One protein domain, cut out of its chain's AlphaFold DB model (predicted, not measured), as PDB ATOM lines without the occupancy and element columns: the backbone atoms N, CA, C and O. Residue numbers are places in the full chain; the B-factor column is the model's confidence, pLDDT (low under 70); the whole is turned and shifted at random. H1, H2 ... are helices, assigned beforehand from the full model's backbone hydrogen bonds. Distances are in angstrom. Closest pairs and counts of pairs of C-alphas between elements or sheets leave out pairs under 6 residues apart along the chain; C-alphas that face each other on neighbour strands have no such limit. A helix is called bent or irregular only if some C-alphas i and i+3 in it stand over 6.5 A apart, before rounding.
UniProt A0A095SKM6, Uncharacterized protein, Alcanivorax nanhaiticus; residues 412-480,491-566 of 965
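This is residues 412 to 480 and 491 to 566 of the 965 residues of an uncharacterized protein of Alcanivorax nanhaiticus (UniProt A0A095SKM6). A long helix, H7, runs through the middle of a rounded all-helix body, with H2 packed slantwise on one side of it and H8 folding back along another. H1, H3 and H4 gather round H2, while H6 crosses the far end of H8 and small H5 sits by the end of H6. The printed part has 145 residues, with nine named helices, H1 to H9 in chain order, and no named strand. It is compact, with a radius of gyration of the C-alphas of 14.6 A and spans of 37 by 36 by 24 A.

H1 is residues 413 to 418, beginning at C-alpha 413 (-26.368, -37.727, -8.765). H2, residues 423 to 440, is 25.3 A long; H3, residues 444 to 455, is 16.8 A. H4 is residues 460 to 468, 13.2 A, and H5 residues 471 to 475. H6, residues 491 to 506, is 21.8 A. H7, residues 510 to 530, is 30.6 A, from C-alpha 510 (-9.810, -33.859, -3.622); it has a kink of 26 degrees near residue 523. H8, residues 534 to 545, is 15.6 A and only just irregular: C-alphas 536 and 539 are 6.54 A apart. H9, residues 556 to 564, ends at C-alpha 564 (-10.664, -23.570, 11.291).

H2 and H7 are the hubs, touching four helices each. They touch each other at a steep tilt of 40 degrees, the same way, with the closest C-alphas, Glu 431 and Ala 515, 4.4 A apart. H2 touches H4 at 44 degrees, a steep tilt, closest at the C-alphas of Ala 430 and Cys 464, 4.9 A. H1 and H2 form a hairpin, closest at the C-alphas of Ala 416 and Arg 423, 4.3 A. H2 and H3 form another, closest at the C-alphas of Leu 440 and Gly 446, 4.4 A. H7 and H8 also form a hairpin, closest at the C-alphas of Val 527 and Trp 534, 5.8 A. H6 touches H8 about perpendicular, at 75 degrees, with the C-alphas of Val 502 and Leu 544 closest, 7.0 A apart. H5 touches H6, closest at the C-alphas of Leu 473 and Val 506, 6.7 A. H9 only just touches H7, with 3 pairs of C-alphas within 8 A, and is apart from H8. Every O i to N i+4 pair is within hydrogen-bond range in H1, H3, H6 and H9; H2 has 13 of 14, H4 4 of 5, H7 14 of 17, H8 6 of 8 and H5 0 of 1, with 2 of 2 O i to N i+3 pairs.

The two C-alphas farthest apart, those of Asn 445 and Asp 480, are 41.8 A apart. Residues 481 to 490 are not printed, and C-alphas 480 and 491 are 13.4 A apart across the cut. Of the links that are printed whole, none is long. The mean pLDDT of the printed part is 74.8; 49 residues are under 70, among them 470 to 480 and 544 to 566.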
ATOM      1  N   GLN A 412     -25.956 -36.423 -12.798       94.06
ATOM      2  CA  GLN A 412     -26.288 -37.836 -12.624       94.06
ATOM      3  C   GLN A 412     -26.115 -38.306 -11.168       94.06
ATOM      4  O   GLN A 412     -25.510 -39.343 -10.907       94.06
ATOM      5  N   LEU A 413     -26.609 -37.518 -10.202       93.31
ATOM      6  CA  LEU A 413     -26.368 -37.727  -8.765       93.31
ATOM      7  C   LEU A 413     -26.803 -39.125  -8.285       93.31
ATOM      8  O   LEU A 413     -26.043 -39.800  -7.589       93.31
ATOM      9  N   ASN A 414     -27.984 -39.584  -8.710       91.50
ATOM     10  CA  ASN A 414     -28.478 -40.929  -8.403       91.50
ATOM     11  C   ASN A 414     -27.618 -42.016  -9.076       91.50
ATOM     12  O   ASN A 414     -27.131 -42.919  -8.394       91.50
ATOM     13  N   ASP A 415     -27.299 -41.888 -10.369       90.81
ATOM     14  CA  ASP A 415     -26.429 -42.859 -11.048       90.81
ATOM     15  C   ASP A 415     -25.003 -42.885 -10.439       90.81
ATOM     16  O   ASP A 415     -24.332 -43.917 -10.448       90.81
ATOM     17  N   ALA A 416     -24.524 -41.763  -9.891       89.38
ATOM     18  CA  ALA A 416     -23.236 -41.617  -9.203       89.38
ATOM     19  C   ALA A 416     -23.208 -42.247  -7.798       89.38
ATOM     20  O   ALA A 416     -22.134 -42.666  -7.335       89.38
ATOM     21  N   HIS A 417     -24.366 -42.346  -7.139       87.62
ATOM     22  CA  HIS A 417     -24.557 -43.172  -5.949       87.62
ATOM     23  C   HIS A 417     -24.481 -44.664  -6.315       87.62
ATOM     24  O   HIS A 417     -23.664 -45.398  -5.749       87.62
ATOM     25  N   GLU A 418     -25.260 -45.097  -7.312       88.19
ATOM     26  CA  GLU A 418     -25.362 -46.508  -7.714       88.19
ATOM     27  C   GLU A 418     -24.104 -47.050  -8.415       88.19
ATOM     28  O   GLU A 418     -23.749 -48.223  -8.263       88.19
ATOM     29  N   SER A 419     -23.407 -46.215  -9.192       85.56
ATOM     30  CA  SER A 419     -22.347 -46.649 -10.103       85.56
ATOM     31  C   SER A 419     -21.076 -45.790 -10.011       85.56
ATOM     32  O   SER A 419     -21.070 -44.618 -10.401       85.56
ATOM     33  N   PRO A 420     -19.921 -46.370  -9.616       82.88
ATOM     34  CA  PRO A 420     -18.657 -45.637  -9.514       82.88
ATOM     35  C   PRO A 420     -18.170 -44.959 -10.806       82.88
ATOM     36  O   PRO A 420     -17.326 -44.069 -10.717       82.88
ATOM     37  N   ARG A 421     -18.674 -45.340 -11.994       84.69
ATOM     38  CA  ARG A 421     -18.322 -44.677 -13.268       84.69
ATOM     39  C   ARG A 421     -18.781 -43.213 -13.305       84.69
ATOM     40  O   ARG A 421     -18.055 -42.353 -13.801       84.69
ATOM     41  N   TYR A 422     -19.932 -42.919 -12.701       89.06
ATOM     42  CA  TYR A 422     -20.565 -41.599 -12.722       89.06
ATOM     43  C   TYR A 422     -20.164 -40.699 -11.552       89.06
ATOM     44  O   TYR A 422     -20.377 -39.489 -11.603       89.06
ATOM     45  N   ARG A 423     -19.493 -41.258 -10.536       86.06
ATOM     46  CA  ARG A 423     -19.039 -40.541  -9.334       86.06
ATOM     47  C   ARG A 423     -18.297 -39.235  -9.633       86.06
ATOM     48  O   ARG A 423     -18.518 -38.248  -8.950       86.06
ATOM     49  N   HIS A 424     -17.485 -39.193 -10.689       87.00
ATOM     50  CA  HIS A 424     -16.745 -37.989 -11.078       87.00
ATOM     51  C   HIS A 424     -17.634 -36.819 -11.556       87.00
ATOM     52  O   HIS A 424     -17.217 -35.665 -11.459       87.00
ATOM     53  N   VAL A 425     -18.835 -37.104 -12.074       90.50
ATOM     54  CA  VAL A 425     -19.833 -36.088 -12.441       90.50
ATOM     55  C   VAL A 425     -20.644 -35.700 -11.203       90.50
ATOM     56  O   VAL A 425     -20.761 -34.514 -10.900       90.50
ATOM     57  N   GLY A 426     -21.082 -36.691 -10.418       92.38
ATOM     58  CA  GLY A 426     -21.822 -36.457  -9.174       92.38
ATOM     59  C   GLY A 426     -21.037 -35.644  -8.138       92.38
ATOM     60  O   GLY A 426     -21.600 -34.762  -7.497       92.38
ATOM     61  N   GLU A 427     -19.720 -35.856  -8.024       90.81
ATOM     62  CA  GLU A 427     -18.831 -35.049  -7.172       90.81
ATOM     63  C   GLU A 427     -18.813 -33.566  -7.576       90.81
ATOM     64  O   GLU A 427     -18.762 -32.702  -6.702       90.81
ATOM     65  N   LYS A 428     -18.896 -33.253  -8.879       91.44
ATOM     66  CA  LYS A 428     -19.018 -31.865  -9.359       91.44
ATOM     67  C   LYS A 428     -20.399 -31.278  -9.087       91.44
ATOM     68  O   LYS A 428     -20.495 -30.088  -8.804       91.44
ATOM     69  N   GLY A 429     -21.449 -32.096  -9.153       93.88
ATOM     70  CA  GLY A 429     -22.797 -31.681  -8.760       93.88
ATOM     71  C   GLY A 429     -22.831 -31.310  -7.285       93.88
ATOM     72  O   GLY A 429     -23.228 -30.204  -6.934       93.88
ATOM     73  N   ALA A 430     -22.285 -32.174  -6.434       92.06
ATOM     74  CA  ALA A 430     -22.142 -31.903  -5.012       92.06
ATOM     75  C   ALA A 430     -21.248 -30.690  -4.700       92.06
ATOM     76  O   ALA A 430     -21.560 -29.951  -3.774       92.06
ATOM     77  N   GLU A 431     -20.170 -30.439  -5.455       91.56
ATOM     78  CA  GLU A 431     -19.379 -29.203  -5.320       91.56
ATOM     79  C   GLU A 431     -20.202 -27.964  -5.676       91.56
ATOM     80  O   GLU A 431     -20.222 -26.983  -4.929       91.56
ATOM     81  N   CYS A 432     -20.904 -28.023  -6.806       92.81
ATOM     82  CA  CYS A 432     -21.754 -26.945  -7.277       92.81
ATOM     83  C   CYS A 432     -22.887 -26.643  -6.286       92.81
ATOM     84  O   CYS A 432     -23.182 -25.478  -6.024       92.81
ATOM     85  N   TRP A 433     -23.490 -27.681  -5.707       95.31
ATOM     86  CA  TRP A 433     -24.508 -27.541  -4.674       95.31
ATOM     87  C   TRP A 433     -23.921 -27.011  -3.366       95.31
ATOM     88  O   TRP A 433     -24.470 -26.069  -2.804       95.31
ATOM     89  N   ALA A 434     -22.764 -27.522  -2.924       90.88
ATOM     90  CA  ALA A 434     -22.073 -27.021  -1.737       90.88
ATOM     91  C   ALA A 434     -21.864 -25.501  -1.813       90.88
ATOM     92  O   ALA A 434     -22.250 -24.805  -0.880       90.88
ATOM     93  N   PHE A 435     -21.378 -24.985  -2.948       88.50
ATOM     94  CA  PHE A 435     -21.224 -23.545  -3.189       88.50
ATOM     95  C   PHE A 435     -22.540 -22.757  -3.039       88.50
ATOM     96  O   PHE A 435     -22.580 -21.757  -2.325       88.50
ATOM     97  N   LEU A 436     -23.629 -23.217  -3.668       91.94
ATOM     98  CA  LEU A 436     -24.934 -22.541  -3.595       91.94
ATOM     99  C   LEU A 436     -25.516 -22.577  -2.170       91.94
ATOM    100  O   LEU A 436     -26.033 -21.575  -1.682       91.94
ATOM    101  N   THR A 437     -25.400 -23.718  -1.483       89.94
ATOM    102  CA  THR A 437     -25.894 -23.877  -0.106       89.94
ATOM    103  C   THR A 437     -25.079 -23.092   0.923       89.94
ATOM    104  O   THR A 437     -25.663 -22.587   1.880       89.94
ATOM    105  N   GLU A 438     -23.764 -22.940   0.720       85.50
ATOM    106  CA  GLU A 438     -22.882 -22.139   1.581       85.50
ATOM    107  C   GLU A 438     -23.380 -20.686   1.625       85.50
ATOM    108  O   GLU A 438     -23.627 -20.161   2.710       85.50
ATOM    109  N   MET A 439     -23.672 -20.089   0.461       85.81
ATOM    110  CA  MET A 439     -24.169 -18.706   0.365       85.81
ATOM    111  C   MET A 439     -25.570 -18.513   0.966       85.81
ATOM    112  O   MET A 439     -25.863 -17.460   1.526       85.81
ATOM    113  N   LEU A 440     -26.437 -19.529   0.902       87.19
ATOM    114  CA  LEU A 440     -27.762 -19.478   1.532       87.19
ATOM    115  C   LEU A 440     -27.716 -19.585   3.062       87.19
ATOM    116  O   LEU A 440     -28.640 -19.109   3.728       87.19
ATOM    117  N   SER A 441     -26.679 -20.206   3.627       81.81
ATOM    118  CA  SER A 441     -26.629 -20.547   5.055       81.81
ATOM    119  C   SER A 441     -26.502 -19.351   6.006       81.81
ATOM    120  O   SER A 441     -26.866 -19.469   7.177       81.81
ATOM    121  N   ASP A 442     -26.075 -18.192   5.499       75.19
ATOM    122  CA  ASP A 442     -26.007 -16.929   6.248       75.19
ATOM    123  C   ASP A 442     -27.349 -16.164   6.291       75.19
ATOM    124  O   ASP A 442     -27.434 -15.090   6.890       75.19
ATOM    125  N   SER A 443     -28.413 -16.700   5.678       83.12
ATOM    126  CA  SER A 443     -29.744 -16.081   5.603       83.12
ATOM    127  C   SER A 443     -30.828 -16.925   6.297       83.12
ATOM    128  O   SER A 443     -30.775 -18.155   6.285       83.12
ATOM    129  N   HIS A 444     -31.856 -16.288   6.876       84.44
ATOM    130  CA  HIS A 444     -32.939 -17.030   7.542       84.44
ATOM    131  C   HIS A 444     -33.768 -17.842   6.534       84.44
ATOM    132  O   HIS A 444     -33.999 -19.034   6.738       84.44
ATOM    133  N   ASN A 445     -34.167 -17.215   5.422       88.44
ATOM    134  CA  ASN A 445     -34.934 -17.863   4.354       88.44
ATOM    135  C   ASN A 445     -34.128 -19.003   3.710       88.44
ATOM    136  O   ASN A 445     -34.659 -20.097   3.509       88.44
ATOM    137  N   GLY A 446     -32.831 -18.785   3.467       89.56
ATOM    138  CA  GLY A 446     -31.929 -19.808   2.949       89.56
ATOM    139  C   GLY A 446     -31.787 -20.995   3.895       89.56
ATOM    140  O   GLY A 446     -31.884 -22.135   3.443       89.56
ATOM    141  N   PHE A 447     -31.679 -20.773   5.209       84.69
ATOM    142  CA  PHE A 447     -31.719 -21.879   6.168       84.69
ATOM    143  C   PHE A 447     -33.046 -22.662   6.115       84.69
ATOM    144  O   PHE A 447     -33.010 -23.894   6.045       84.69
ATOM    145  N   GLN A 448     -34.207 -21.994   6.094       89.12
ATOM    146  CA  GLN A 448     -35.499 -22.697   6.002       89.12
ATOM    147  C   GLN A 448     -35.603 -23.544   4.723       89.12
ATOM    148  O   GLN A 448     -36.098 -24.670   4.766       89.12
ATOM    149  N   PHE A 449     -35.070 -23.054   3.601       92.44
ATOM    150  CA  PHE A 449     -34.962 -23.835   2.369       92.44
ATOM    151  C   PHE A 449     -34.035 -25.052   2.524       92.44
ATOM    152  O   PHE A 449     -34.426 -26.166   2.176       92.44
ATOM    153  N   LEU A 450     -32.834 -24.889   3.094       89.69
ATOM    154  CA  LEU A 450     -31.907 -26.008   3.326       89.69
ATOM    155  C   LEU A 450     -32.500 -27.078   4.253       89.69
ATOM    156  O   LEU A 450     -32.265 -28.270   4.046       89.69
ATOM    157  N   ARG A 451     -33.306 -26.669   5.239       87.62
ATOM    158  CA  ARG A 451     -34.089 -27.574   6.086       87.62
ATOM    159  C   ARG A 451     -35.111 -28.366   5.264       87.62
ATOM    160  O   ARG A 451     -35.106 -29.589   5.342       87.62
ATOM    161  N   GLN A 452     -35.931 -27.705   4.445       90.75
ATOM    162  CA  GLN A 452     -36.899 -28.381   3.564       90.75
ATOM    163  C   GLN A 452     -36.208 -29.367   2.610       90.75
ATOM    164  O   GLN A 452     -36.683 -30.481   2.410       90.75
ATOM    165  N   GLN A 453     -35.032 -29.007   2.086       91.62
ATOM    166  CA  GLN A 453     -34.212 -29.918   1.285       91.62
ATOM    167  C   GLN A 453     -33.694 -31.126   2.098       91.62
ATOM    168  O   GLN A 453     -33.480 -32.185   1.525       91.62
ATOM    169  N   LEU A 454     -33.483 -31.033   3.414       88.62
ATOM    170  CA  LEU A 454     -33.124 -32.199   4.241       88.62
ATOM    171  C   LEU A 454     -34.327 -33.090   4.602       88.62
ATOM    172  O   LEU A 454     -34.136 -34.287   4.854       88.62
ATOM    173  N   GLU A 455     -35.530 -32.511   4.634       89.06
ATOM    174  CA  GLU A 455     -36.806 -33.205   4.851       89.06
ATOM    175  C   GLU A 455     -37.221 -34.038   3.621       89.06
ATOM    176  O   GLU A 455     -37.632 -35.187   3.784       89.06
ATOM    177  N   ASP A 456     -37.058 -33.502   2.406       90.88
ATOM    178  CA  ASP A 456     -37.332 -34.212   1.148       90.88
ATOM    179  C   ASP A 456     -36.176 -35.143   0.737       90.88
ATOM    180  O   ASP A 456     -35.056 -34.709   0.465       90.88
ATOM    181  N   GLU A 457     -36.454 -36.445   0.668       87.75
ATOM    182  CA  GLU A 457     -35.503 -37.486   0.268       87.75
ATOM    183  C   GLU A 457     -34.994 -37.334  -1.173       87.75
ATOM    184  O   GLU A 457     -33.837 -37.665  -1.436       87.75
ATOM    185  N   GLU A 458     -35.815 -36.816  -2.089       91.12
ATOM    186  CA  GLU A 458     -35.448 -36.676  -3.507       91.12
ATOM    187  C   GLU A 458     -34.874 -35.293  -3.846       91.12
ATOM    188  O   GLU A 458     -34.591 -34.997  -5.008       91.12
ATOM    189  N   SER A 459     -34.615 -34.467  -2.832       93.12
ATOM    190  CA  SER A 459     -34.003 -33.150  -2.985       93.12
ATOM    191  C   SER A 459     -32.575 -33.204  -3.540       93.12
ATOM    192  O   SER A 459     -31.840 -34.180  -3.355       93.12
ATOM    193  N   ILE A 460     -32.113 -32.093  -4.127       94.12
ATOM    194  CA  ILE A 460     -30.731 -31.973  -4.618       94.12
ATOM    195  C   ILE A 460     -29.733 -32.157  -3.461       94.12
ATOM    196  O   ILE A 460     -28.706 -32.811  -3.639       94.12
ATOM    197  N   THR A 461     -30.052 -31.668  -2.253       93.25
ATOM    198  CA  THR A 461     -29.227 -31.886  -1.052       93.25
ATOM    199  C   THR A 461     -29.072 -33.367  -0.727       93.25
ATOM    200  O   THR A 461     -27.942 -33.834  -0.557       93.25
ATOM    201  N   ASN A 462     -30.171 -34.119  -0.643       90.81
ATOM    202  CA  ASN A 462     -30.107 -35.532  -0.276       90.81
ATOM    203  C   ASN A 462     -29.503 -36.382  -1.403       90.81
ATOM    204  O   ASN A 462     -28.667 -37.238  -1.111       90.81
ATOM    205  N   GLN A 463     -29.784 -36.080  -2.674       93.50
ATOM    206  CA  GLN A 463     -29.089 -36.686  -3.815       93.50
ATOM    207  C   GLN A 463     -27.570 -36.423  -3.778       93.50
ATOM    208  O   GLN A 463     -26.778 -37.358  -3.917       93.50
ATOM    209  N   CYS A 464     -27.133 -35.186  -3.512       92.50
ATOM    210  CA  CYS A 464     -25.710 -34.857  -3.373       92.50
ATOM    211  C   CYS A 464     -25.058 -35.600  -2.200       92.50
ATOM    212  O   CYS A 464     -23.936 -36.080  -2.339       92.50
ATOM    213  N   LEU A 465     -25.746 -35.748  -1.062       89.00
ATOM    214  CA  LEU A 465     -25.256 -36.553   0.063       89.00
ATOM    215  C   LEU A 465     -25.150 -38.047  -0.300       89.00
ATOM    216  O   LEU A 465     -24.143 -38.678   0.036       89.00
ATOM    217  N   ARG A 466     -26.117 -38.592  -1.055       88.81
ATOM    218  CA  ARG A 466     -26.113 -39.988  -1.536       88.81
ATOM    219  C   ARG A 466     -24.903 -40.307  -2.427       88.81
ATOM    220  O   ARG A 466     -24.366 -41.407  -2.303       88.81
ATOM    221  N   VAL A 467     -24.388 -39.368  -3.234       85.00
ATOM    222  CA  VAL A 467     -23.135 -39.557  -4.021       85.00
ATOM    223  C   VAL A 467     -21.966 -40.048  -3.146       85.00
ATOM    224  O   VAL A 467     -21.119 -40.826  -3.601       85.00
ATOM    225  N   PHE A 468     -21.935 -39.627  -1.877       79.62
ATOM    226  CA  PHE A 468     -20.898 -39.977  -0.905       79.62
ATOM    227  C   PHE A 468     -21.263 -41.159   0.004       79.62
ATOM    228  O   PHE A 468     -20.363 -41.741   0.618       79.62
ATOM    229  N   ASP A 469     -22.538 -41.555   0.072       77.56
ATOM    230  CA  ASP A 469     -23.013 -42.725   0.820       77.56
ATOM    231  C   ASP A 469     -22.608 -44.029   0.102       77.56
ATOM    232  O   ASP A 469     -23.407 -44.739  -0.504       77.56
ATOM    233  N   ASN A 470     -21.318 -44.356   0.168       65.44
ATOM    234  CA  ASN A 470     -20.755 -45.593  -0.362       65.44
ATOM    235  C   ASN A 470     -20.821 -46.705   0.711       65.44
ATOM    236  O   ASN A 470     -20.225 -46.519   1.776       65.44
ATOM    237  N   PRO A 471     -21.413 -47.891   0.446       63.62
ATOM    238  CA  PRO A 471     -21.393 -49.035   1.372       63.62
ATOM    239  C   PRO A 471     -19.984 -49.445   1.844       63.62
ATOM    240  O   PRO A 471     -19.805 -50.010   2.921       63.62
ATOM    241  N   GLN A 472     -18.939 -49.119   1.078       59.72
ATOM    242  CA  GLN A 472     -17.544 -49.361   1.461       59.72
ATOM    243  C   GLN A 472     -17.082 -48.506   2.659       59.72
ATOM    244  O   GLN A 472     -16.141 -48.914   3.338       59.72
ATOM    245  N   LEU A 473     -17.756 -47.388   2.974       58.09
ATOM    246  CA  LEU A 473     -17.524 -46.615   4.205       58.09
ATOM    247  C   LEU A 473     -17.829 -47.419   5.470       58.09
ATOM    248  O   LEU A 473     -17.204 -47.189   6.501       58.09
ATOM    249  N   GLU A 474     -18.779 -48.352   5.410       60.62
ATOM    250  CA  GLU A 474     -19.174 -49.159   6.571       60.62
ATOM    251  C   GLU A 474     -18.088 -50.163   6.973       60.62
ATOM    252  O   GLU A 474     -18.010 -50.571   8.128       60.62
ATOM    253  N   ASN A 475     -17.199 -50.497   6.032       62.44
ATOM    254  CA  ASN A 475     -16.074 -51.402   6.239       62.44
ATOM    255  C   ASN A 475     -14.798 -50.692   6.727       62.44
ATOM    256  O   ASN A 475     -13.801 -51.366   6.994       62.44
ATOM    257  N   ILE A 476     -14.788 -49.357   6.854       64.62
ATOM    258  CA  ILE A 476     -13.650 -48.649   7.454       64.62
ATOM    259  C   ILE A 476     -13.716 -48.836   8.970       64.62
ATOM    260  O   ILE A 476     -14.481 -48.167   9.665       64.62
ATOM    261  N   SER A 477     -12.890 -49.743   9.491       59.47
ATOM    262  CA  SER A 477     -12.687 -49.882  10.933       59.47
ATOM    263  C   SER A 477     -12.252 -48.536  11.518       59.47
ATOM    264  O   SER A 477     -11.250 -47.963  11.086       59.47
ATOM    265  N   ARG A 478     -13.015 -48.022  12.493       59.47
ATOM    266  CA  ARG A 478     -12.643 -46.804  13.226       59.47
ATOM    267  C   ARG A 478     -11.278 -47.027  13.895       59.47
ATOM    268  O   ARG A 478     -11.060 -48.124  14.412       59.47
ATOM    269  N   PRO A 479     -10.375 -46.031  13.916       57.81
ATOM    270  CA  PRO A 479      -9.142 -46.143  14.686       57.81
ATOM    271  C   PRO A 479      -9.485 -46.348  16.169       57.81
ATOM    272  O   PRO A 479     -10.351 -45.655  16.705       57.81
ATOM    273  N   ASP A 480      -8.826 -47.314  16.818       52.81
ATOM    274  CA  ASP A 480      -9.112 -47.682  18.208       52.81
ATOM    275  C   ASP A 480      -8.957 -46.475  19.146       52.81
ATOM    276  O   ASP A 480      -7.862 -45.950  19.353       52.81
ATOM    277  N   ALA A 491      -2.987 -35.445  16.553       53.38
ATOM    278  CA  ALA A 491      -4.354 -35.322  16.046       53.38
ATOM    279  C   ALA A 491      -4.402 -34.731  14.622       53.38
ATOM    280  O   ALA A 491      -5.174 -35.209  13.793       53.38
ATOM    281  N   VAL A 492      -3.538 -33.760  14.297       50.19
ATOM    282  CA  VAL A 492      -3.467 -33.165  12.947       50.19
ATOM    283  C   VAL A 492      -2.943 -34.165  11.908       50.19
ATOM    284  O   VAL A 492      -3.545 -34.295  10.843       50.19
ATOM    285  N   GLN A 493      -1.878 -34.918  12.216       56.34
ATOM    286  CA  GLN A 493      -1.366 -35.964  11.314       56.34
ATOM    287  C   GLN A 493      -2.367 -37.116  11.151       56.34
ATOM    288  O   GLN A 493      -2.700 -37.486  10.026       56.34
ATOM    289  N   ARG A 494      -2.953 -37.608  12.253       64.25
ATOM    290  CA  ARG A 494      -4.029 -38.611  12.201       64.25
ATOM    291  C   ARG A 494      -5.225 -38.112  11.383       64.25
ATOM    292  O   ARG A 494      -5.834 -38.913  10.684       64.25
ATOM    293  N   ARG A 495      -5.540 -36.808  11.397       64.38
ATOM    294  CA  ARG A 495      -6.593 -36.213  10.554       64.38
ATOM    295  C   ARG A 495      -6.216 -36.166   9.072       64.38
ATOM    296  O   ARG A 495      -7.083 -36.445   8.248       64.38
ATOM    297  N   SER A 496      -4.970 -35.850   8.701       68.69
ATOM    298  CA  SER A 496      -4.546 -35.945   7.293       68.69
ATOM    299  C   SER A 496      -4.528 -37.390   6.797       68.69
ATOM    300  O   SER A 496      -4.974 -37.659   5.682       68.69
ATOM    301  N   ASP A 497      -4.089 -38.323   7.639       76.44
ATOM    302  CA  ASP A 497      -4.043 -39.748   7.310       76.44
ATOM    303  C   ASP A 497      -5.455 -40.335   7.209       76.44
ATOM    304  O   ASP A 497      -5.754 -41.032   6.242       76.44
ATOM    305  N   TRP A 498      -6.361 -39.964   8.120       74.94
ATOM    306  CA  TRP A 498      -7.778 -40.325   8.059       74.94
ATOM    307  C   TRP A 498      -8.484 -39.718   6.841       74.94
ATOM    308  O   TRP A 498      -9.180 -40.432   6.124       74.94
ATOM    309  N   ARG A 499      -8.257 -38.432   6.533       78.06
ATOM    310  CA  ARG A 499      -8.757 -37.789   5.302       78.06
ATOM    311  C   ARG A 499      -8.310 -38.560   4.063       78.06
ATOM    312  O   ARG A 499      -9.131 -38.848   3.194       78.06
ATOM    313  N   ASN A 500      -7.031 -38.927   3.996       79.88
ATOM    314  CA  ASN A 500      -6.492 -39.739   2.908       79.88
ATOM    315  C   ASN A 500      -7.103 -41.151   2.891       79.88
ATOM    316  O   ASN A 500      -7.422 -41.650   1.816       79.88
ATOM    317  N   GLN A 501      -7.323 -41.777   4.049       78.31
ATOM    318  CA  GLN A 501      -7.966 -43.087   4.173       78.31
ATOM    319  C   GLN A 501      -9.416 -43.055   3.670       78.31
ATOM    320  O   GLN A 501      -9.757 -43.833   2.783       78.31
ATOM    321  N   VAL A 502     -10.244 -42.118   4.147       72.81
ATOM    322  CA  VAL A 502     -11.631 -41.920   3.687       72.81
ATOM    323  C   VAL A 502     -11.660 -41.636   2.186       72.81
ATOM    324  O   VAL A 502     -12.357 -42.331   1.445       72.81
ATOM    325  N   LYS A 503     -10.857 -40.676   1.711       79.75
ATOM    326  CA  LYS A 503     -10.753 -40.336   0.284       79.75
ATOM    327  C   LYS A 503     -10.396 -41.562  -0.565       79.75
ATOM    328  O   LYS A 503     -11.077 -41.830  -1.554       79.75
ATOM    329  N   ASN A 504      -9.383 -42.333  -0.166       79.94
ATOM    330  CA  ASN A 504      -8.934 -43.521  -0.894       79.94
ATOM    331  C   ASN A 504      -9.966 -44.660  -0.858       79.94
ATOM    332  O   ASN A 504     -10.165 -45.323  -1.877       79.94
ATOM    333  N   THR A 505     -10.649 -44.885   0.271       74.56
ATOM    334  CA  THR A 505     -11.670 -45.939   0.382       74.56
ATOM    335  C   THR A 505     -12.932 -45.603  -0.408       74.56
ATOM    336  O   THR A 505     -13.459 -46.465  -1.110       74.56
ATOM    337  N   VAL A 506     -13.409 -44.356  -0.349       67.06
ATOM    338  CA  VAL A 506     -14.585 -43.914  -1.122       67.06
ATOM    339  C   VAL A 506     -14.237 -43.660  -2.596       67.06
ATOM    340  O   VAL A 506     -15.130 -43.643  -3.445       67.06
ATOM    341  N   LYS A 507     -12.940 -43.554  -2.914       78.19
ATOM    342  CA  LYS A 507     -12.384 -43.170  -4.222       78.19
ATOM    343  C   LYS A 507     -12.813 -41.763  -4.653       78.19
ATOM    344  O   LYS A 507     -13.077 -41.546  -5.831       78.19
ATOM    345  N   LEU A 508     -12.883 -40.835  -3.697       79.81
ATOM    346  CA  LEU A 508     -13.202 -39.433  -3.973       79.81
ATOM    347  C   LEU A 508     -12.003 -38.701  -4.572       79.81
ATOM    348  O   LEU A 508     -10.848 -38.953  -4.206       79.81
ATOM    349  N   THR A 509     -12.272 -37.721  -5.429       83.75
ATOM    350  CA  THR A 509     -11.261 -36.711  -5.762       83.75
ATOM    351  C   THR A 509     -11.043 -35.755  -4.576       83.75
ATOM    352  O   THR A 509     -11.820 -35.719  -3.620       83.75
ATOM    353  N   ASP A 510      -9.978 -34.945  -4.609       81.81
ATOM    354  CA  ASP A 510      -9.810 -33.859  -3.622       81.81
ATOM    355  C   ASP A 510     -10.956 -32.842  -3.678       81.81
ATOM    356  O   ASP A 510     -11.275 -32.221  -2.665       81.81
ATOM    357  N   LEU A 511     -11.562 -32.695  -4.857       77.38
ATOM    358  CA  LEU A 511     -12.689 -31.819  -5.135       77.38
ATOM    359  C   LEU A 511     -13.948 -32.343  -4.433       77.38
ATOM    360  O   LEU A 511     -14.497 -31.656  -3.577       77.38
ATOM    361  N   GLY A 512     -14.311 -33.606  -4.683       80.50
ATOM    362  CA  GLY A 512     -15.443 -34.272  -4.040       80.50
ATOM    363  C   GLY A 512     -15.322 -34.342  -2.517       80.50
ATOM    364  O   GLY A 512     -16.303 -34.107  -1.817       80.50
ATOM    365  N   TYR A 513     -14.120 -34.575  -1.974       82.19
ATOM    366  CA  TYR A 513     -13.922 -34.511  -0.520       82.19
ATOM    367  C   TYR A 513     -14.164 -33.093   0.027       82.19
ATOM    368  O   TYR A 513     -14.837 -32.945   1.044       82.19
ATOM    369  N   LYS A 514     -13.636 -32.042  -0.622       84.12
ATOM    370  CA  LYS A 514     -13.872 -30.648  -0.196       84.12
ATOM    371  C   LYS A 514     -15.345 -30.254  -0.315       84.12
ATOM    372  O   LYS A 514     -15.848 -29.570   0.570       84.12
ATOM    373  N   ALA A 515     -16.026 -30.694  -1.371       80.88
ATOM    374  CA  ALA A 515     -17.458 -30.499  -1.563       80.88
ATOM    375  C   ALA A 515     -18.266 -31.121  -0.418       80.88
ATOM    376  O   ALA A 515     -19.090 -30.442   0.187       80.88
ATOM    377  N   LEU A 516     -17.969 -32.374  -0.059       81.94
ATOM    378  CA  LEU A 516     -18.578 -33.062   1.080       81.94
ATOM    379  C   LEU A 516     -18.278 -32.363   2.417       81.94
ATOM    380  O   LEU A 516     -19.184 -32.193   3.229       81.94
ATOM    381  N   GLU A 517     -17.027 -31.948   2.644       83.00
ATOM    382  CA  GLU A 517     -16.587 -31.232   3.855       83.00
ATOM    383  C   GLU A 517     -17.327 -29.888   4.009       83.00
ATOM    384  O   GLU A 517     -17.839 -29.598   5.094       83.00
ATOM    385  N   ARG A 518     -17.478 -29.121   2.916       82.56
ATOM    386  CA  ARG A 518     -18.275 -27.880   2.860       82.56
ATOM    387  C   ARG A 518     -19.767 -28.129   3.059       82.56
ATOM    388  O   ARG A 518     -20.357 -27.514   3.941       82.56
ATOM    389  N   LEU A 519     -20.374 -29.032   2.286       83.25
ATOM    390  CA  LEU A 519     -21.815 -29.306   2.328       83.25
ATOM    391  C   LEU A 519     -22.238 -29.801   3.715       83.25
ATOM    392  O   LEU A 519     -23.133 -29.227   4.331       83.25
ATOM    393  N   LEU A 520     -21.549 -30.811   4.260       82.00
ATOM    394  CA  LEU A 520     -21.824 -31.274   5.621       82.00
ATOM    395  C   LEU A 520     -21.543 -30.193   6.664       82.00
ATOM    396  O   LEU A 520     -22.251 -30.148   7.661       82.00
ATOM    397  N   GLY A 521     -20.549 -29.326   6.461       79.94
ATOM    398  CA  GLY A 521     -20.252 -28.244   7.395       79.94
ATOM    399  C   GLY A 521     -21.311 -27.143   7.436       79.94
ATOM    400  O   GLY A 521     -21.727 -26.721   8.515       79.94
ATOM    401  N   THR A 522     -21.783 -26.750   6.257       81.19
ATOM    402  CA  THR A 522     -22.881 -25.802   6.035       81.19
ATOM    403  C   THR A 522     -24.167 -26.310   6.686       81.19
ATOM    404  O   THR A 522     -24.817 -25.594   7.446       81.19
ATOM    405  N   LEU A 523     -24.498 -27.585   6.458       80.12
ATOM    406  CA  LEU A 523     -25.702 -28.212   7.001       80.12
ATOM    407  C   LEU A 523     -25.579 -28.538   8.500       80.12
ATOM    408  O   LEU A 523     -26.576 -28.474   9.213       80.12
ATOM    409  N   ALA A 524     -24.382 -28.862   9.007       72.38
ATOM    410  CA  ALA A 524     -24.185 -29.250  10.407       72.38
ATOM    411  C   ALA A 524     -24.580 -28.146  11.388       72.38
ATOM    412  O   ALA A 524     -25.186 -28.455  12.416       72.38
ATOM    413  N   ARG A 525     -24.255 -26.881  11.080       67.06
ATOM    414  CA  ARG A 525     -24.514 -25.747  11.975       67.06
ATOM    415  C   ARG A 525     -25.987 -25.667  12.384       67.06
ATOM    416  O   ARG A 525     -26.277 -25.970  13.545       67.06
ATOM    417  N   PRO A 526     -26.928 -25.311  11.493       62.06
ATOM    418  CA  PRO A 526     -28.266 -24.967  11.942       62.06
ATOM    419  C   PRO A 526     -29.094 -26.215  12.293       62.06
ATOM    420  O   PRO A 526     -29.972 -26.141  13.145       62.06
ATOM    421  N   VAL A 527     -28.757 -27.388  11.738       66.88
ATOM    422  CA  VAL A 527     -29.303 -28.699  12.146       66.88
ATOM    423  C   VAL A 527     -28.928 -29.019  13.598       66.88
ATOM    424  O   VAL A 527     -29.780 -29.455  14.374       66.88
ATOM    425  N   SER A 528     -27.677 -28.767  14.008       63.72
ATOM    426  CA  SER A 528     -27.250 -28.971  15.402       63.72
ATOM    427  C   SER A 528     -27.901 -27.972  16.368       63.72
ATOM    428  O   SER A 528     -28.317 -28.362  17.462       63.72
ATOM    429  N   GLU A 529     -28.049 -26.710  15.949       62.72
ATOM    430  CA  GLU A 529     -28.694 -25.646  16.727       62.72
ATOM    431  C   GLU A 529     -30.209 -25.909  16.896       62.72
ATOM    432  O   GLU A 529     -30.740 -25.760  18.001       62.72
ATOM    433  N   ALA A 530     -30.891 -26.386  15.846       63.69
ATOM    434  CA  ALA A 530     -32.314 -26.744  15.864       63.69
ATOM    435  C   ALA A 530     -32.619 -28.108  16.522       63.69
ATOM    436  O   ALA A 530     -33.721 -28.312  17.033       63.69
ATOM    437  N   LYS A 531     -31.639 -29.026  16.558       67.00
ATOM    438  CA  LYS A 531     -31.765 -30.438  16.991       67.00
ATOM    439  C   LYS A 531     -32.692 -31.299  16.121       67.00
ATOM    440  O   LYS A 531     -33.197 -32.320  16.583       67.00
ATOM    441  N   GLU A 532     -32.885 -30.910  14.869       68.56
ATOM    442  CA  GLU A 532     -33.726 -31.596  13.882       68.56
ATOM    443  C   GLU A 532     -32.826 -32.164  12.782       68.56
ATOM    444  O   GLU A 532     -31.876 -31.500  12.386       68.56
ATOM    445  N   HIS A 533     -33.077 -33.388  12.303       73.44
ATOM    446  CA  HIS A 533     -32.257 -34.096  11.296       73.44
ATOM    447  C   HIS A 533     -30.800 -34.394  11.703       73.44
ATOM    448  O   HIS A 533     -30.019 -34.936  10.912       73.44
ATOM    449  N   TRP A 534     -30.407 -34.099  12.944       75.56
ATOM    450  CA  TRP A 534     -29.054 -34.350  13.444       75.56
ATOM    451  C   TRP A 534     -28.699 -35.841  13.445       75.56
ATOM    452  O   TRP A 534     -27.554 -36.213  13.187       75.56
ATOM    453  N   GLU A 535     -29.682 -36.714  13.652       75.88
ATOM    454  CA  GLU A 535     -29.553 -38.166  13.528       75.88
ATOM    455  C   GLU A 535     -29.230 -38.639  12.098       75.88
ATOM    456  O   GLU A 535     -28.634 -39.703  11.940       75.88
ATOM    457  N   ARG A 536     -29.553 -37.839  11.068       74.31
ATOM    458  CA  ARG A 536     -29.195 -38.098   9.661       74.31
ATOM    459  C   ARG A 536     -27.778 -37.616   9.332       74.31
ATOM    460  O   ARG A 536     -27.047 -38.299   8.614       74.31
ATOM    461  N   LEU A 537     -27.375 -36.448   9.843       75.12
ATOM    462  CA  LEU A 537     -26.065 -35.852   9.530       75.12
ATOM    463  C   LEU A 537     -24.928 -36.355  10.424       75.12
ATOM    464  O   LEU A 537     -23.825 -36.577   9.923       75.12
ATOM    465  N   SER A 538     -25.177 -36.586  11.717       72.75
ATOM    466  CA  SER A 538     -24.151 -37.026  12.672       72.75
ATOM    467  C   SER A 538     -23.417 -38.298  12.216       72.75
ATOM    468  O   SER A 538     -22.190 -38.253  12.146       72.75
ATOM    469  N   PRO A 539     -24.073 -39.388  11.760       76.06
ATOM    470  CA  PRO A 539     -23.362 -40.572  11.267       76.06
ATOM    471  C   PRO A 539     -22.454 -40.302  10.057       76.06
ATOM    472  O   PRO A 539     -21.416 -40.951   9.921       76.06
ATOM    473  N   ARG A 540     -22.818 -39.350   9.184       77.12
ATOM    474  CA  ARG A 540     -21.995 -38.938   8.031       77.12
ATOM    475  C   ARG A 540     -20.798 -38.093   8.483       77.12
ATOM    476  O   ARG A 540     -19.681 -38.344   8.038       77.12
ATOM    477  N   LEU A 541     -21.002 -37.169   9.425       72.06
ATOM    478  CA  LEU A 541     -19.937 -36.381  10.061       72.06
ATOM    479  C   LEU A 541     -18.956 -37.272  10.847       72.06
ATOM    480  O   LEU A 541     -17.745 -37.133  10.679       72.06
ATOM    481  N   GLU A 542     -19.448 -38.229  11.645       71.00
ATOM    482  CA  GLU A 542     -18.603 -39.193  12.370       71.00
ATOM    483  C   GLU A 542     -17.717 -40.000  11.410       71.00
ATOM    484  O   GLU A 542     -16.531 -40.199  11.677       71.00
ATOM    485  N   LYS A 543     -18.281 -40.451  10.279       71.38
ATOM    486  CA  LYS A 543     -17.538 -41.157   9.221       71.38
ATOM    487  C   LYS A 543     -16.493 -40.244   8.562       71.38
ATOM    488  O   LYS A 543     -15.353 -40.669   8.394       71.38
ATOM    489  N   LEU A 544     -16.846 -38.998   8.227       69.50
ATOM    490  CA  LEU A 544     -15.937 -38.051   7.572       69.50
ATOM    491  C   LEU A 544     -14.721 -37.717   8.450       69.50
ATOM    492  O   LEU A 544     -13.588 -37.773   7.974       69.50
ATOM    493  N   TYR A 545     -14.943 -37.408   9.728       65.94
ATOM    494  CA  TYR A 545     -13.886 -36.932  10.630       65.94
ATOM    495  C   TYR A 545     -13.230 -38.033  11.478       65.94
ATOM    496  O   TYR A 545     -12.188 -37.782  12.080       65.94
ATOM    497  N   GLY A 546     -13.810 -39.238  11.546       61.62
ATOM    498  CA  GLY A 546     -13.287 -40.350  12.357       61.62
ATOM    499  C   GLY A 546     -13.505 -40.169  13.865       61.62
ATOM    500  O   GLY A 546     -12.983 -40.938  14.671       61.62
ATOM    501  N   VAL A 547     -14.281 -39.154  14.252       63.34
ATOM    502  CA  VAL A 547     -14.582 -38.772  15.635       63.34
ATOM    503  C   VAL A 547     -16.010 -39.188  15.963       63.34
ATOM    504  O   VAL A 547     -16.913 -39.010  15.152       63.34
ATOM    505  N   ARG A 548     -16.237 -39.724  17.165       59.50
ATOM    506  CA  ARG A 548     -17.590 -40.001  17.657       59.50
ATOM    507  C   ARG A 548     -18.220 -38.704  18.169       59.50
ATOM    508  O   ARG A 548     -17.684 -38.099  19.091       59.50
ATOM    509  N   ILE A 549     -19.353 -38.304  17.608       58.72
ATOM    510  CA  ILE A 549     -20.059 -37.070  17.952       58.72
ATOM    511  C   ILE A 549     -21.173 -37.434  18.933       58.72
ATOM    512  O   ILE A 549     -22.345 -37.606  18.586       58.72
ATOM    513  N   THR A 550     -20.790 -37.600  20.198       53.28
ATOM    514  CA  THR A 550     -21.742 -37.840  21.284       53.28
ATOM    515  C   THR A 550     -22.635 -36.618  21.477       53.28
ATOM    516  O   THR A 550     -22.156 -35.535  21.797       53.28
ATOM    517  N   THR A 551     -23.948 -36.818  21.337       47.44
ATOM    518  CA  THR A 551     -25.034 -35.814  21.257       47.44
ATOM    519  C   THR A 551     -25.252 -34.916  22.489       47.44
ATOM    520  O   THR A 551     -26.322 -34.327  22.635       47.44
ATOM    521  N   LYS A 552     -24.271 -34.799  23.389       42.41
ATOM    522  CA  LYS A 552     -24.325 -33.933  24.576       42.41
ATOM    523  C   LYS A 552     -23.303 -32.797  24.593       42.41
ATOM    524  O   LYS A 552     -23.637 -31.745  25.122       42.41
ATOM    525  N   GLU A 553     -22.101 -33.004  24.056       41.94
ATOM    526  CA  GLU A 553     -20.924 -32.151  24.323       41.94
ATOM    527  C   GLU A 553     -20.051 -31.993  23.065       41.94
ATOM    528  O   GLU A 553     -18.846 -32.215  23.074       41.94
ATOM    529  N   LEU A 554     -20.683 -31.646  21.942       41.41
ATOM    530  CA  LEU A 554     -19.986 -30.982  20.843       41.41
ATOM    531  C   LEU A 554     -20.877 -29.834  20.366       41.41
ATOM    532  O   LEU A 554     -21.785 -30.014  19.551       41.41
ATOM    533  N   SER A 555     -20.674 -28.665  20.963       47.16
ATOM    534  CA  SER A 555     -21.282 -27.420  20.505       47.16
ATOM    535  C   SER A 555     -20.797 -27.084  19.094       47.16
ATOM    536  O   SER A 555     -19.693 -27.461  18.685       47.16
ATOM    537  N   TYR A 556     -21.599 -26.331  18.340       42.97
ATOM    538  CA  TYR A 556     -21.182 -25.870  17.016       42.97
ATOM    539  C   TYR A 556     -19.881 -25.042  17.069       42.97
ATOM    540  O   TYR A 556     -19.061 -25.135  16.159       42.97
ATOM    541  N   SER A 557     -19.643 -24.301  18.156       39.62
ATOM    542  CA  SER A 557     -18.372 -23.625  18.449       39.62
ATOM    543  C   SER A 557     -17.181 -24.591  18.454       39.62
ATOM    544  O   SER A 557     -16.256 -24.412  17.668       39.62
ATOM    545  N   GLU A 558     -17.240 -25.667  19.245       43.97
ATOM    546  CA  GLU A 558     -16.164 -26.671  19.321       43.97
ATOM    547  C   GLU A 558     -15.948 -27.369  17.967       43.97
ATOM    548  O   GLU A 558     -14.813 -27.580  17.538       43.97
ATOM    549  N   TRP A 559     -17.030 -27.657  17.235       48.38
ATOM    550  CA  TRP A 559     -16.960 -28.185  15.868       48.38
ATOM    551  C   TRP A 559     -16.297 -27.200  14.882       48.38
ATOM    552  O   TRP A 559     -15.487 -27.600  14.038       48.38
ATOM    553  N   ARG A 560     -16.611 -25.902  14.987       44.97
ATOM    554  CA  ARG A 560     -16.078 -24.839  14.118       44.97
ATOM    555  C   ARG A 560     -14.590 -24.613  14.361       44.97
ATOM    556  O   ARG A 560     -13.833 -24.482  13.398       44.97
ATOM    557  N   ASP A 561     -14.167 -24.611  15.618       45.47
ATOM    558  CA  ASP A 561     -12.771 -24.377  15.988       45.47
ATOM    559  C   ASP A 561     -11.885 -25.577  15.616       45.47
ATOM    560  O   ASP A 561     -10.783 -25.393  15.085       45.47
ATOM    561  N   LEU A 562     -12.418 -26.805  15.706       42.78
ATOM    562  CA  LEU A 562     -11.797 -27.987  15.096       42.78
ATOM    563  C   LEU A 562     -11.588 -27.821  13.579       42.78
ATOM    564  O   LEU A 562     -10.566 -28.270  13.053       42.78
ATOM    565  N   ASN A 563     -12.503 -27.172  12.853       42.66
ATOM    566  CA  ASN A 563     -12.417 -27.027  11.393       42.66
ATOM    567  C   ASN A 563     -11.566 -25.849  10.894       42.66
ATOM    568  O   ASN A 563     -10.895 -25.985   9.864       42.66
ATOM    569  N   ARG A 564     -11.495 -24.741  11.642       44.84
ATOM    570  CA  ARG A 564     -10.664 -23.570  11.291       44.84
ATOM    571  C   ARG A 564      -9.165 -23.885  11.188       44.84
ATOM    572  O   ARG A 564      -8.476 -23.289  10.366       44.84
ATOM    573  N   SER A 565      -8.676 -24.868  11.943       34.94
ATOM    574  CA  SER A 565      -7.252 -25.251  12.017       34.94
ATOM    575  C   SER A 565      -6.610 -25.772  10.713       34.94
ATOM    576  O   SER A 565      -5.394 -25.967  10.672       34.94
ATOM    577  N   SER A 566      -7.383 -26.001   9.641       34.72
ATOM    578  CA  SER A 566      -6.883 -26.579   8.378       34.72
ATOM    579  C   SER A 566      -6.746 -25.591   7.205       34.72
ATOM    580  O   SER A 566      -6.148 -25.934   6.181       34.72
TER     581      SER A 566